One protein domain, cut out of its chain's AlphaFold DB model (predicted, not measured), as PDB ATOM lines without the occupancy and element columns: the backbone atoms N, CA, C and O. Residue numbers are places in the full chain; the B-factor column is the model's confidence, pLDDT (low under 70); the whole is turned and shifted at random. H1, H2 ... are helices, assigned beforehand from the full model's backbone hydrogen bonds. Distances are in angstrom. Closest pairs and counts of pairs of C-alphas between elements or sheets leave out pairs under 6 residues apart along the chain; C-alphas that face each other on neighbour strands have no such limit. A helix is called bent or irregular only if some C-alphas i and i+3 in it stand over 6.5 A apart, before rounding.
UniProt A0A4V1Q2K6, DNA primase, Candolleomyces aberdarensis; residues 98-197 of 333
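AT A GLANCE: This is residues 98 to 197 of the 333 residues of the protein "DNA primase" of Candolleomyces aberdarensis (UniProt A0A4V1Q2K6). Four helices, H2 to H5, run back and forth in turn, each folding back beside the one before, and the long bent helix H1 lies across the ends of two of them, H4 and H5, away from H3. H1b caps the beginning of H4 and the end of H5, while H1a lies out past H5. The printed part has 100 residues with five named helices, H1 to H5 in chain order, and no named strand: all helix. It is compact, with a radius of gyration of the C-alphas of 13.3 A and spans of 39 by 32 by 18 A.

IN THESE COORDINATES: H1, residues 102 to 122, was assigned as one helix by its hydrogen bonds but is bent, with C-alphas 110 and 113 7.1 A apart. Its arms are H1a, residues 102 to 110, from C-alpha 102 at (47.130, -28.151, 24.689), and H1b, residues 113 to 122. H2 is residues 129 to 136, H3 142 to 153, H4 160 to 172, 18.5 A long, and H5 179 to 196, 26.0 A long, ending at C-alpha 196 at (52.071, -13.328, 31.131).

HOW THE PARTS SIT: H1b touches residues 160 to 164 of H4 alone, closest at C-alphas 120 and 161, 4.9 A, at a steep tilt of 55 degrees. It is about perpendicular to H5, at 76 degrees, and touches it, closest at C-alphas 115 and 196, 6.3 A. H4, the hub, forms a hairpin with H5, at 22 degrees, closest at C-alphas 171 and 181, 6.0 A. H3 and H4 form another, closest at C-alphas 144 and 170, 6.7 A. H2 and H3 are a hairpin that only just touches, with 3 pairs of C-alphas within 8 A, closest at C-alphas 136 and 145, 6.0 A. H3 and H5 are apart. O i to N i+4 pairs are within hydrogen-bond range throughout H1a, H2, H3, H4 and H5, and in 3 of 6 in H1b.

THE WHOLE: The C-alphas farthest apart, of Pro 102 and Ala 154, are 39.6 A apart. The printed part has no cut and no long link; residue 98 alone is under 70 in pLDDT.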
ATOM      1  N   ARG A  98      35.170 -27.433  27.651       66.25
ATOM      2  CA  ARG A  98      36.466 -28.124  27.581       66.25
ATOM      3  C   ARG A  98      37.528 -27.370  28.382       66.25
ATOM      4  O   ARG A  98      37.398 -26.174  28.636       66.25
ATOM      5  N   GLY A  99      38.577 -28.087  28.780       81.94
ATOM      6  CA  GLY A  99      39.779 -27.492  29.369       81.94
ATOM      7  C   GLY A  99      40.524 -26.583  28.385       81.94
ATOM      8  O   GLY A  99      40.102 -26.396  27.242       81.94
ATOM      9  N   LEU A 100      41.642 -26.012  28.836       88.94
ATOM     10  CA  LEU A 100      42.506 -25.211  27.970       88.94
ATOM     11  C   LEU A 100      43.023 -26.041  26.777       88.94
ATOM     12  O   LEU A 100      43.317 -27.228  26.944       88.94
ATOM     13  N   PRO A 101      43.165 -25.438  25.582       88.69
ATOM     14  CA  PRO A 101      43.872 -26.054  24.466       88.69
ATOM     15  C   PRO A 101      45.284 -26.515  24.874       88.69
ATOM     16  O   PRO A 101      45.937 -25.802  25.641       88.69
ATOM     17  N   PRO A 102      45.800 -27.642  24.339       90.25
ATOM     18  CA  PRO A 102      47.130 -28.151  24.689       90.25
ATOM     19  C   PRO A 102      48.259 -27.118  24.554       90.25
ATOM     20  O   PRO A 102      49.119 -27.037  25.425       90.25
ATOM     21  N   SER A 103      48.210 -26.266  23.524       89.50
ATOM     22  CA  SER A 103      49.184 -25.183  23.321       89.50
ATOM     23  C   SER A 103      49.185 -24.155  24.459       89.50
ATOM     24  O   SER A 103      50.245 -23.676  24.855       89.50
ATOM     25  N   LEU A 104      48.017 -23.838  25.030       92.44
ATOM     26  CA  LEU A 104      47.904 -22.936  26.180       92.44
ATOM     27  C   LEU A 104      48.275 -23.622  27.499       92.44
ATOM     28  O   LEU A 104      48.742 -22.943  28.409       92.44
ATOM     29  N   ILE A 105      48.102 -24.944  27.609       93.38
ATOM     30  CA  ILE A 105      48.596 -25.715  28.760       93.38
ATOM     31  C   ILE A 105      50.125 -25.660  28.797       93.38
ATOM     32  O   ILE A 105      50.676 -25.247  29.815       93.38
ATOM     33  N   ALA A 106      50.781 -25.986  27.678       94.12
ATOM     34  CA  ALA A 106      52.237 -25.928  27.558       94.12
ATOM     35  C   ALA A 106      52.764 -24.509  27.828       94.12
ATOM     36  O   ALA A 106      53.634 -24.319  28.674       94.12
ATOM     37  N   ALA A 107      52.159 -23.490  27.204       95.75
ATOM     38  CA  ALA A 107      52.540 -22.102  27.452       95.75
ATOM     39  C   ALA A 107      52.385 -21.717  28.931       95.75
ATOM     40  O   ALA A 107      53.281 -21.114  29.509       95.75
ATOM     41  N   ARG A 108      51.275 -22.085  29.580       95.94
ATOM     42  CA  ARG A 108      51.060 -21.786  31.002       95.94
ATOM     43  C   ARG A 108      52.142 -22.405  31.886       95.94
ATOM     44  O   ARG A 108      52.567 -21.754  32.834       95.94
ATOM     45  N   GLU A 109      52.570 -23.634  31.609       96.44
ATOM     46  CA  GLU A 109      53.640 -24.293  32.369       96.44
ATOM     47  C   GLU A 109      54.956 -23.516  32.273       96.44
ATOM     48  O   GLU A 109      55.555 -23.215  33.306       96.44
ATOM     49  N   THR A 110      55.329 -23.076  31.068       96.81
ATOM     50  CA  THR A 110      56.473 -22.177  30.842       96.81
ATOM     51  C   THR A 110      56.312 -20.836  31.566       96.81
ATOM     52  O   THR A 110      57.287 -20.271  32.056       96.81
ATOM     53  N   LEU A 111      55.087 -20.315  31.659       97.81
ATOM     54  CA  LEU A 111      54.795 -18.983  32.196       97.81
ATOM     55  C   LEU A 111      54.640 -18.927  33.725       97.81
ATOM     56  O   LEU A 111      54.722 -17.844  34.302       97.81
ATOM     57  N   LEU A 112      54.431 -20.054  34.411       97.62
ATOM     58  CA  LEU A 112      54.229 -20.095  35.869       97.62
ATOM     59  C   LEU A 112      55.375 -19.460  36.692       97.62
ATOM     60  O   LEU A 112      55.074 -18.702  37.628       97.62
ATOM     61  N   PRO A 113      56.666 -19.712  36.382       97.56
ATOM     62  CA  PRO A 113      57.778 -19.044  37.058       97.56
ATOM     63  C   PRO A 113      57.757 -17.528  36.834       97.56
ATOM     64  O   PRO A 113      57.838 -16.767  37.798       97.56
ATOM     65  N   TYR A 114      57.530 -17.092  35.588       98.00
ATOM     66  CA  TYR A 114      57.409 -15.674  35.243       98.00
ATOM     67  C   TYR A 114      56.238 -15.013  35.964       98.00
ATOM     68  O   TYR A 114      56.388 -13.907  36.465       98.00
ATOM     69  N   PHE A 115      55.087 -15.677  36.082       98.25
ATOM     70  CA  PHE A 115      53.958 -15.141  36.839       98.25
ATOM     71  C   PHE A 115      54.345 -14.879  38.297       98.25
ATOM     72  O   PHE A 115      54.079 -13.806  38.831       98.25
ATOM     73  N   SER A 116      55.012 -15.841  38.932       97.69
ATOM     74  CA  SER A 116      55.390 -15.715  40.340       97.69
ATOM     75  C   SER A 116      56.393 -14.580  40.550       97.69
ATOM     76  O   SER A 116      56.165 -13.711  41.381       97.69
ATOM     77  N   GLU A 117      57.468 -14.539  39.768       97.00
ATOM     78  CA  GLU A 117      58.534 -13.551  39.945       97.00
ATOM     79  C   GLU A 117      58.147 -12.158  39.418       97.00
ATOM     80  O   GLU A 117      58.299 -11.152  40.105       97.00
ATOM     81  N   MET A 118      57.627 -12.080  38.194       96.62
ATOM     82  CA  MET A 118      57.337 -10.809  37.531       96.62
ATOM     83  C   MET A 118      56.049 -10.178  38.066       96.62
ATOM     84  O   MET A 118      56.055  -9.004  38.421       96.62
ATOM     85  N   ILE A 119      54.944 -10.929  38.122       97.94
ATOM     86  CA  ILE A 119      53.610 -10.365  38.403       97.94
ATOM     87  C   ILE A 119      53.384 -10.179  39.902       97.94
ATOM     88  O   ILE A 119      52.871  -9.138  40.316       97.94
ATOM     89  N   LEU A 120      53.762 -11.170  40.718       98.06
ATOM     90  CA  LEU A 120      53.497 -11.128  42.159       98.06
ATOM     91  C   LEU A 120      54.556 -10.356  42.951       98.06
ATOM     92  O   LEU A 120      54.191  -9.713  43.929       98.06
ATOM     93  N   GLU A 121      55.829 -10.413  42.555       97.12
ATOM     94  CA  GLU A 121      56.922  -9.808  43.333       97.12
ATOM     95  C   GLU A 121      57.425  -8.497  42.710       97.12
ATOM     96  O   GLU A 121      57.413  -7.451  43.353       97.12
ATOM     97  N   GLU A 122      57.870  -8.507  41.448       96.31
ATOM     98  CA  GLU A 122      58.562  -7.337  40.886       96.31
ATOM     99  C   GLU A 122      57.650  -6.175  40.496       96.31
ATOM    100  O   GLU A 122      58.056  -5.012  40.641       96.31
ATOM    101  N   GLN A 123      56.484  -6.494  39.931       96.56
ATOM    102  CA  GLN A 123      55.479  -5.526  39.487       96.56
ATOM    103  C   GLN A 123      54.413  -5.273  40.554       96.56
ATOM    104  O   GLN A 123      53.762  -4.231  40.504       96.56
ATOM    105  N   ASP A 124      54.231  -6.214  41.487       97.25
ATOM    106  CA  ASP A 124      53.191  -6.179  42.519       97.25
ATOM    107  C   ASP A 124      51.809  -5.804  41.933       97.25
ATOM    108  O   ASP A 124      51.121  -4.897  42.407       97.25
ATOM    109  N   CYS A 125      51.401  -6.486  40.851       96.62
ATOM    110  CA  CYS A 125      50.247  -6.096  40.025       96.62
ATOM    111  C   CYS A 125      48.908  -6.022  40.784       96.62
ATOM    112  O   CYS A 125      47.997  -5.328  40.342       96.62
ATOM    113  N   PHE A 126      48.774  -6.722  41.909       97.50
ATOM    114  CA  PHE A 126      47.592  -6.754  42.776       97.50
ATOM    115  C   PHE A 126      47.785  -5.962  44.080       97.50
ATOM    116  O   PHE A 126      46.907  -5.977  44.942       97.50
ATOM    117  N   GLY A 127      48.917  -5.277  44.263       96.31
ATOM    118  CA  GLY A 127      49.197  -4.484  45.461       96.31
ATOM    119  C   GLY A 127      48.184  -3.353  45.638       96.31
ATOM    120  O   GLY A 127      47.585  -3.216  46.700       96.31
ATOM    121  N   SER A 128      47.911  -2.618  44.559       95.44
ATOM    122  CA  SER A 128      46.936  -1.518  44.538       95.44
ATOM    123  C   SER A 128      45.475  -1.982  44.468       95.44
ATOM    124  O   SER A 128      45.191  -3.050  43.925       95.44
ATOM    125  N   GLU A 129      44.550  -1.122  44.912       95.94
ATOM    126  CA  GLU A 129      43.093  -1.295  44.763       95.94
ATOM    127  C   GLU A 129      42.683  -1.595  43.327       95.94
ATOM    128  O   GLU A 129      42.088  -2.632  43.039       95.94
ATOM    129  N   LYS A 130      43.122  -0.752  42.389       93.94
ATOM    130  CA  LYS A 130      42.906  -0.970  40.955       93.94
ATOM    131  C   LYS A 130      43.384  -2.356  40.504       93.94
ATOM    132  O   LYS A 130      42.731  -3.001  39.685       93.94
ATOM    133  N   GLY A 131      44.531  -2.795  41.016       94.56
ATOM    134  CA  GLY A 131      45.151  -4.069  40.677       94.56
ATOM    135  C   GLY A 131      44.349  -5.272  41.165       94.56
ATOM    136  O   GLY A 131      44.036  -6.169  40.377       94.56
ATOM    137  N   TYR A 132      43.988  -5.300  42.450       96.56
ATOM    138  CA  TYR A 132      43.219  -6.422  42.984       96.56
ATOM    139  C   TYR A 132      41.759  -6.407  42.529       96.56
ATOM    140  O   TYR A 132      41.207  -7.479  42.314       96.56
ATOM    141  N   GLU A 133      41.133  -5.254  42.284       95.62
ATOM    142  CA  GLU A 133      39.792  -5.218  41.684       95.62
ATOM    143  C   GLU A 133      39.807  -5.817  40.274       95.62
ATOM    144  O   GLU A 133      38.949  -6.631  39.922       95.62
ATOM    145  N   LYS A 134      40.857  -5.526  39.491       93.44
ATOM    146  CA  LYS A 134      41.054  -6.165  38.188       93.44
ATOM    147  C   LYS A 134      41.252  -7.676  38.308       93.44
ATOM    148  O   LYS A 134      40.812  -8.392  37.419       93.44
ATOM    149  N   LEU A 135      41.897  -8.168  39.367       95.12
ATOM    150  CA  LEU A 135      42.001  -9.603  39.664       95.12
ATOM    151  C   LEU A 135      40.628 -10.210  40.000       95.12
ATOM    152  O   LEU A 135      40.291 -11.276  39.485       95.12
ATOM    153  N   LEU A 136      39.832  -9.537  40.838       96.00
ATOM    154  CA  LEU A 136      38.498  -9.989  41.248       96.00
ATOM    155  C   LEU A 136      37.526 -10.090  40.065       96.00
ATOM    156  O   LEU A 136      36.721 -11.016  40.031       96.00
ATOM    157  N   ASP A 137      37.655  -9.220  39.059       93.50
ATOM    158  CA  ASP A 137      36.864  -9.255  37.817       93.50
ATOM    159  C   ASP A 137      36.973 -10.586  37.036       93.50
ATOM    160  O   ASP A 137      36.090 -10.902  36.231       93.50
ATOM    161  N   PHE A 138      38.036 -11.373  37.247       92.31
ATOM    162  CA  PHE A 138      38.196 -12.693  36.622       92.31
ATOM    163  C   PHE A 138      37.436 -13.802  37.359       92.31
ATOM    164  O   PHE A 138      37.201 -14.867  36.779       92.31
ATOM    165  N   LEU A 139      37.069 -13.592  38.626       93.81
ATOM    166  CA  LEU A 139      36.499 -14.635  39.472       93.81
ATOM    167  C   LEU A 139      34.983 -14.766  39.238       93.81
ATOM    168  O   LEU A 139      34.256 -13.781  39.329       93.81
ATOM    169  N   PRO A 140      34.469 -15.981  38.967       91.56
ATOM    170  CA  PRO A 140      33.047 -16.192  38.686       91.56
ATOM    171  C   PRO A 140      32.162 -16.326  39.938       91.56
ATOM    172  O   PRO A 140      30.943 -16.410  39.801       91.56
ATOM    173  N   ASP A 141      32.742 -16.393  41.143       94.25
ATOM    174  CA  ASP A 141      32.013 -16.615  42.397       94.25
ATOM    175  C   ASP A 141      31.996 -15.362  43.280       94.25
ATOM    176  O   ASP A 141      33.008 -15.006  43.890       94.25
ATOM    177  N   ASN A 142      30.820 -14.740  43.404       95.81
ATOM    178  CA  ASN A 142      30.630 -13.524  44.198       95.81
ATOM    179  C   ASN A 142      30.977 -13.729  45.679       95.81
ATOM    180  O   ASN A 142      31.528 -12.828  46.298       95.81
ATOM    181  N   LYS A 143      30.736 -14.921  46.246       96.25
ATOM    182  CA  LYS A 143      31.073 -15.190  47.655       96.25
ATOM    183  C   LYS A 143      32.580 -15.111  47.895       96.25
ATOM    184  O   LYS A 143      33.020 -14.496  48.863       96.25
ATOM    185  N   THR A 144      33.369 -15.716  47.006       96.88
ATOM    186  CA  THR A 144      34.833 -15.616  47.032       96.88
ATOM    187  C   THR A 144      35.285 -14.175  46.810       96.88
ATOM    188  O   THR A 144      36.177 -13.716  47.521       96.88
ATOM    189  N   VAL A 145      34.663 -13.455  45.869       97.88
ATOM    190  CA  VAL A 145      34.978 -12.043  45.594       97.88
ATOM    191  C   VAL A 145      34.757 -11.173  46.827       97.88
ATOM    192  O   VAL A 145      35.687 -10.491  47.247       97.88
ATOM    193  N   ASP A 146      33.583 -11.238  47.453       98.12
ATOM    194  CA  ASP A 146      33.239 -10.411  48.614       98.12
ATOM    195  C   ASP A 146      34.140 -10.716  49.818       98.12
ATOM    196  O   ASP A 146      34.582  -9.803  50.522       98.12
ATOM    197  N   ALA A 147      34.474 -11.994  50.033       97.81
ATOM    198  CA  ALA A 147      35.370 -12.415  51.105       97.81
ATOM    199  C   ALA A 147      36.810 -11.919  50.898       97.81
ATOM    200  O   ALA A 147      37.460 -11.488  51.854       97.81
ATOM    201  N   LEU A 148      37.323 -11.984  49.665       98.25
ATOM    202  CA  LEU A 148      38.661 -11.493  49.331       98.25
ATOM    203  C   LEU A 148      38.721  -9.966  49.368       98.25
ATOM    204  O   LEU A 148      39.633  -9.432  49.992       98.25
ATOM    205  N   ARG A 149      37.730  -9.280  48.788       98.38
ATOM    206  CA  ARG A 149      37.621  -7.817  48.820       98.38
ATOM    207  C   ARG A 149      37.608  -7.302  50.256       98.38
ATOM    208  O   ARG A 149      38.496  -6.551  50.628       98.38
ATOM    209  N   SER A 150      36.715  -7.826  51.100       97.94
ATOM    210  CA  SER A 150      36.645  -7.439  52.520       97.94
ATOM    211  C   SER A 150      37.980  -7.637  53.247       97.94
ATOM    212  O   SER A 150      38.364  -6.834  54.094       97.94
ATOM    213  N   LYS A 151      38.706  -8.714  52.920       97.88
ATOM    214  CA  LYS A 151      40.018  -9.004  53.509       97.88
ATOM    215  C   LYS A 151      41.095  -8.022  53.046       97.88
ATOM    216  O   LYS A 151      41.969  -7.680  53.838       97.88
ATOM    217  N   TRP A 152      41.078  -7.625  51.779       98.06
ATOM    218  CA  TRP A 152      42.089  -6.745  51.190       98.06
ATOM    219  C   TRP A 152      41.812  -5.268  51.465       98.06
ATOM    220  O   TRP A 152      42.763  -4.523  51.666       98.06
ATOM    221  N   ASP A 153      40.549  -4.869  51.605       97.00
ATOM    222  CA  ASP A 153      40.168  -3.526  52.059       97.00
ATOM    223  C   ASP A 153      40.583  -3.287  53.523       97.00
ATOM    224  O   ASP A 153      40.935  -2.173  53.906       97.00
ATOM    225  N   ALA A 154      40.589  -4.342  54.348       97.38
ATOM    226  CA  ALA A 154      41.053  -4.280  55.737       97.38
ATOM    227  C   ALA A 154      42.589  -4.198  55.878       97.38
ATOM    228  O   ALA A 154      43.082  -3.760  56.916       97.38
ATOM    229  N   ASP A 155      43.342  -4.617  54.858       96.25
ATOM    230  CA  ASP A 155      44.807  -4.518  54.794       96.25
ATOM    231  C   ASP A 155      45.248  -4.114  53.371       96.25
ATOM    232  O   ASP A 155      45.701  -4.958  52.586       96.25
ATOM    233  N   PRO A 156      45.133  -2.817  53.014       93.69
ATOM    234  CA  PRO A 156      45.475  -2.341  51.674       93.69
ATOM    235  C   PRO A 156      46.955  -2.533  51.319       93.69
ATOM    236  O   PRO A 156      47.300  -2.636  50.145       93.69
ATOM    237  N   SER A 157      47.835  -2.617  52.325       95.56
ATOM    238  CA  SER A 157      49.282  -2.812  52.148       95.56
ATOM    239  C   SER A 157      49.688  -4.243  51.790       95.56
ATOM    240  O   SER A 157      50.864  -4.517  51.545       95.56
ATOM    241  N   ARG A 158      48.729  -5.169  51.757       97.31
ATOM    242  CA  ARG A 158      48.977  -6.584  51.498       97.31
ATOM    243  C   ARG A 158      49.572  -6.801  50.096       97.31
ATOM    244  O   ARG A 158      48.925  -6.436  49.112       97.31
ATOM    245  N   PRO A 159      50.736  -7.456  49.961       98.06
ATOM    246  CA  PRO A 159      51.386  -7.625  48.662       98.06
ATOM    247  C   PRO A 159      50.651  -8.636  47.775       98.06
ATOM    248  O   PRO A 159      49.930  -9.521  48.262       98.06
ATOM    249  N   SER A 160      50.878  -8.558  46.466       98.25
ATOM    250  CA  SER A 160      50.252  -9.417  45.452       98.25
ATOM    251  C   SER A 160      50.460 -10.900  45.709       98.25
ATOM    252  O   SER A 160      49.525 -11.687  45.548       98.25
ATOM    253  N   SER A 161      51.649 -11.298  46.162       98.25
ATOM    254  CA  SER A 161      51.961 -12.685  46.512       98.25
ATOM    255  C   SER A 161      51.071 -13.222  47.639       98.25
ATOM    256  O   SER A 161      50.558 -14.344  47.556       98.25
ATOM    257  N   SER A 162      50.791 -12.394  48.649       98.50
ATOM    258  CA  SER A 162      49.875 -12.722  49.747       98.50
ATOM    259  C   SER A 162      48.415 -12.743  49.297       98.50
ATOM    260  O   SER A 162      47.683 -13.667  49.658       98.50
ATOM    261  N   LYS A 163      47.990 -11.790  48.459       98.62
ATOM    262  CA  LYS A 163      46.640 -11.791  47.868       98.62
ATOM    263  C   LYS A 163      46.407 -13.034  46.995       98.62
ATOM    264  O   LYS A 163      45.382 -13.705  47.112       98.62
ATOM    265  N   TRP A 164      47.399 -13.440  46.203       98.44
ATOM    266  CA  TRP A 164      47.351 -14.683  45.428       98.44
ATOM    267  C   TRP A 164      47.305 -15.934  46.320       98.44
ATOM    268  O   TRP A 164      46.595 -16.901  46.025       98.44
ATOM    269  N   ALA A 165      48.032 -15.935  47.442       98.56
ATOM    270  CA  ALA A 165      47.963 -17.008  48.431       98.56
ATOM    271  C   ALA A 165      46.581 -17.104  49.101       98.56
ATOM    272  O   ALA A 165      46.093 -18.219  49.310       98.56
ATOM    273  N   ASP A 166      45.935 -15.968  49.373       98.38
ATOM    274  CA  ASP A 166      44.573 -15.917  49.906       98.38
ATOM    275  C   ASP A 166      43.558 -16.502  48.929       98.38
ATOM    276  O   ASP A 166      42.740 -17.325  49.336       98.38
ATOM    277  N   LEU A 167      43.639 -16.149  47.643       98.31
ATOM    278  CA  LEU A 167      42.782 -16.731  46.607       98.31
ATOM    279  C   LEU A 167      42.944 -18.256  46.561       98.31
ATOM    280  O   LEU A 167      41.962 -18.996  46.628       98.31
ATOM    281  N   LYS A 168      44.191 -18.749  46.547       98.12
ATOM    282  CA  LYS A 168      44.473 -20.193  46.627       98.12
ATOM    283  C   LYS A 168      43.871 -20.828  47.882       98.12
ATOM    284  O   LYS A 168      43.400 -21.963  47.818       98.12
ATOM    285  N   ALA A 169      43.910 -20.139  49.021       98.12
ATOM    286  CA  ALA A 169      43.317 -20.616  50.267       98.12
ATOM    287  C   ALA A 169      41.786 -20.668  50.199       98.12
ATOM    288  O   ALA A 169      41.223 -21.696  50.566       98.12
ATOM    289  N   GLN A 170      41.129 -19.640  49.657       96.12
ATOM    290  CA  GLN A 170      39.674 -19.639  49.467       96.12
ATOM    291  C   GLN A 170      39.221 -20.793  48.573       96.12
ATOM    292  O   GLN A 170      38.291 -21.520  48.912       96.12
ATOM    293  N   ILE A 171      39.943 -21.055  47.482       96.06
ATOM    294  CA  ILE A 171      39.629 -22.168  46.577       96.06
ATOM    295  C   ILE A 171      39.737 -23.519  47.299       96.06
ATOM    296  O   ILE A 171      38.926 -24.411  47.054       96.06
ATOM    297  N   ARG A 172      40.712 -23.692  48.206       96.38
ATOM    298  CA  ARG A 172      40.880 -24.914  49.023       96.38
ATOM    299  C   ARG A 172      39.724 -25.198  49.980       96.38
ATOM    300  O   ARG A 172      39.576 -26.359  50.344       96.38
ATOM    301  N   ASN A 173      38.903 -24.208  50.324       95.38
ATOM    302  CA  ASN A 173      37.723 -24.416  51.168       95.38
ATOM    303  C   ASN A 173      36.595 -25.156  50.431       95.38
ATOM    304  O   ASN A 173      35.723 -25.738  51.070       95.38
ATOM    305  N   TYR A 174      36.615 -25.162  49.096       95.94
ATOM    306  CA  TYR A 174      35.676 -25.930  48.287       95.94
ATOM    307  C   TYR A 174      36.156 -27.372  48.077       95.94
ATOM    308  O   TYR A 174      37.338 -27.617  47.809       95.94
ATOM    309  N   GLU A 175      35.215 -28.319  48.107       96.00
ATOM    310  CA  GLU A 175      35.468 -29.728  47.787       96.00
ATOM    311  C   GLU A 175      36.059 -29.908  46.383       96.00
ATOM    312  O   GLU A 175      35.759 -29.155  45.454       96.00
ATOM    313  N   LYS A 176      36.877 -30.953  46.195       93.19
ATOM    314  CA  LYS A 176      37.562 -31.228  44.917       93.19
ATOM    315  C   LYS A 176      36.600 -31.428  43.739       93.19
ATOM    316  O   LYS A 176      36.957 -31.088  42.617       93.19
ATOM    317  N   THR A 177      35.411 -31.956  44.001       93.88
ATOM    318  CA  THR A 177      34.332 -32.226  43.034       93.88
ATOM    319  C   THR A 177      33.425 -31.017  42.795       93.88
ATOM    320  O   THR A 177      32.550 -31.076  41.934       93.88
ATOM    321  N   SER A 178      33.613 -29.917  43.535       94.75
ATOM    322  CA  SER A 178      32.768 -28.729  43.428       94.75
ATOM    323  C   SER A 178      32.908 -28.063  42.050       94.75
ATOM    324  O   SER A 178      34.023 -27.697  41.658       94.75
ATOM    325  N   PRO A 179      31.794 -27.802  41.335       93.56
ATOM    326  CA  PRO A 179      31.821 -27.032  40.093       93.56
ATOM    327  C   PRO A 179      32.411 -25.629  40.279       93.56
ATOM    328  O   PRO A 179      33.150 -25.156  39.419       93.56
ATOM    329  N   ILE A 180      32.149 -24.988  41.425       93.62
ATOM    330  CA  ILE A 180      32.686 -23.660  41.762       93.62
ATOM    331  C   ILE A 180      34.211 -23.722  41.875       93.62
ATOM    332  O   ILE A 180      34.910 -22.877  41.317       93.62
ATOM    333  N   ARG A 181      34.749 -24.763  42.525       95.44
ATOM    334  CA  ARG A 181      36.200 -24.979  42.605       95.44
ATOM    335  C   ARG A 181      36.818 -25.117  41.216       95.44
ATOM    336  O   ARG A 181      37.840 -24.492  40.952       95.44
ATOM    337  N   ALA A 182      36.210 -25.914  40.337       93.00
ATOM    338  CA  ALA A 182      36.695 -26.095  38.969       93.00
ATOM    339  C   ALA A 182      36.691 -24.772  38.182       93.00
ATOM    340  O   ALA A 182      37.668 -24.454  37.506       93.00
ATOM    341  N   GLN A 183      35.637 -23.964  38.328       92.25
ATOM    342  CA  GLN A 183      35.534 -22.642  37.705       92.25
ATOM    343  C   GLN A 183      36.567 -21.643  38.250       92.25
ATOM    344  O   GLN A 183      37.151 -20.890  37.475       92.25
ATOM    345  N   LEU A 184      36.837 -21.646  39.559       94.44
ATOM    346  CA  LEU A 184      37.865 -20.793  40.164       94.44
ATOM    347  C   LEU A 184      39.284 -21.213  39.751       94.44
ATOM    348  O   LEU A 184      40.118 -20.356  39.477       94.44
ATOM    349  N   MET A 185      39.553 -22.519  39.652       94.19
ATOM    350  CA  MET A 185      40.819 -23.028  39.109       94.19
ATOM    351  C   MET A 185      41.000 -22.598  37.649       94.19
ATOM    352  O   MET A 185      42.065 -22.111  37.286       94.19
ATOM    353  N   ALA A 186      39.947 -22.696  36.833       92.25
ATOM    354  CA  ALA A 186      39.956 -22.200  35.460       92.25
ATOM    355  C   ALA A 186      40.235 -20.684  35.389       92.25
ATOM    356  O   ALA A 186      41.062 -20.243  34.593       92.25
ATOM    357  N   ALA A 187      39.616 -19.891  36.270       92.75
ATOM    358  CA  ALA A 187      39.883 -18.458  36.362       92.75
ATOM    359  C   ALA A 187      41.347 -18.161  36.736       92.75
ATOM    360  O   ALA A 187      41.947 -17.258  36.161       92.75
ATOM    361  N   MET A 188      41.958 -18.938  37.641       94.88
ATOM    362  CA  MET A 188      43.385 -18.793  37.960       94.88
ATOM    363  C   MET A 188      44.282 -19.030  36.743       94.88
ATOM    364  O   MET A 188      45.250 -18.296  36.548       94.88
ATOM    365  N   GLU A 189      43.976 -20.040  35.928       94.12
ATOM    366  CA  GLU A 189      44.718 -20.297  34.691       94.12
ATOM    367  C   GLU A 189      44.585 -19.122  33.710       94.12
ATOM    368  O   GLU A 189      45.576 -18.719  33.101       94.12
ATOM    369  N   ASP A 190      43.388 -18.533  33.607       92.56
ATOM    370  CA  ASP A 190      43.131 -17.374  32.744       92.56
ATOM    371  C   ASP A 190      43.874 -16.131  33.225       92.56
ATOM    372  O   ASP A 190      44.400 -15.383  32.405       92.56
ATOM    373  N   ILE A 191      43.952 -15.923  34.542       94.38
ATOM    374  CA  ILE A 191      44.724 -14.834  35.146       94.38
ATOM    375  C   ILE A 191      46.207 -14.998  34.802       94.38
ATOM    376  O   ILE A 191      46.826 -14.047  34.332       94.38
ATOM    377  N   ILE A 192      46.775 -16.197  34.973       96.12
ATOM    378  CA  ILE A 192      48.184 -16.448  34.631       96.12
ATOM    379  C   ILE A 192      48.431 -16.087  33.165       96.12
ATOM    380  O   ILE A 192      49.313 -15.278  32.875       96.12
ATOM    381  N   LEU A 193      47.615 -16.621  32.253       94.81
ATOM    382  CA  LEU A 193      47.758 -16.376  30.820       94.81
ATOM    383  C   LEU A 193      47.550 -14.898  30.463       94.81
ATOM    384  O   LEU A 193      48.365 -14.330  29.749       94.81
ATOM    385  N   TYR A 194      46.535 -14.225  30.999       93.12
ATOM    386  CA  TYR A 194      46.290 -12.805  30.722       93.12
ATOM    387  C   TYR A 194      47.465 -11.901  31.130       93.12
ATOM    388  O   TYR A 194      47.819 -10.967  30.401       93.12
ATOM    389  N   TYR A 195      48.086 -12.186  32.279       95.00
ATOM    390  CA  TYR A 195      49.185 -11.373  32.796       95.00
ATOM    391  C   TYR A 195      50.546 -11.705  32.176       95.00
ATOM    392  O   TYR A 195      51.454 -10.884  32.276       95.00
ATOM    393  N   THR A 196      50.727 -12.870  31.545       96.06
ATOM    394  CA  THR A 196      52.071 -13.328  31.131       96.06
ATOM    395  C   THR A 196      52.188 -13.810  29.691       96.06
ATOM    396  O   THR A 196      53.299 -13.842  29.166       96.06
ATOM    397  N   TYR A 197      51.084 -14.154  29.027       95.75
ATOM    398  CA  TYR A 197      51.129 -14.698  27.676       95.75
ATOM    399  C   TYR A 197      51.590 -13.647  26.646       95.75
ATOM    400  O   TYR A 197      51.213 -12.474  26.762       95.75
TER     401      TYR A 197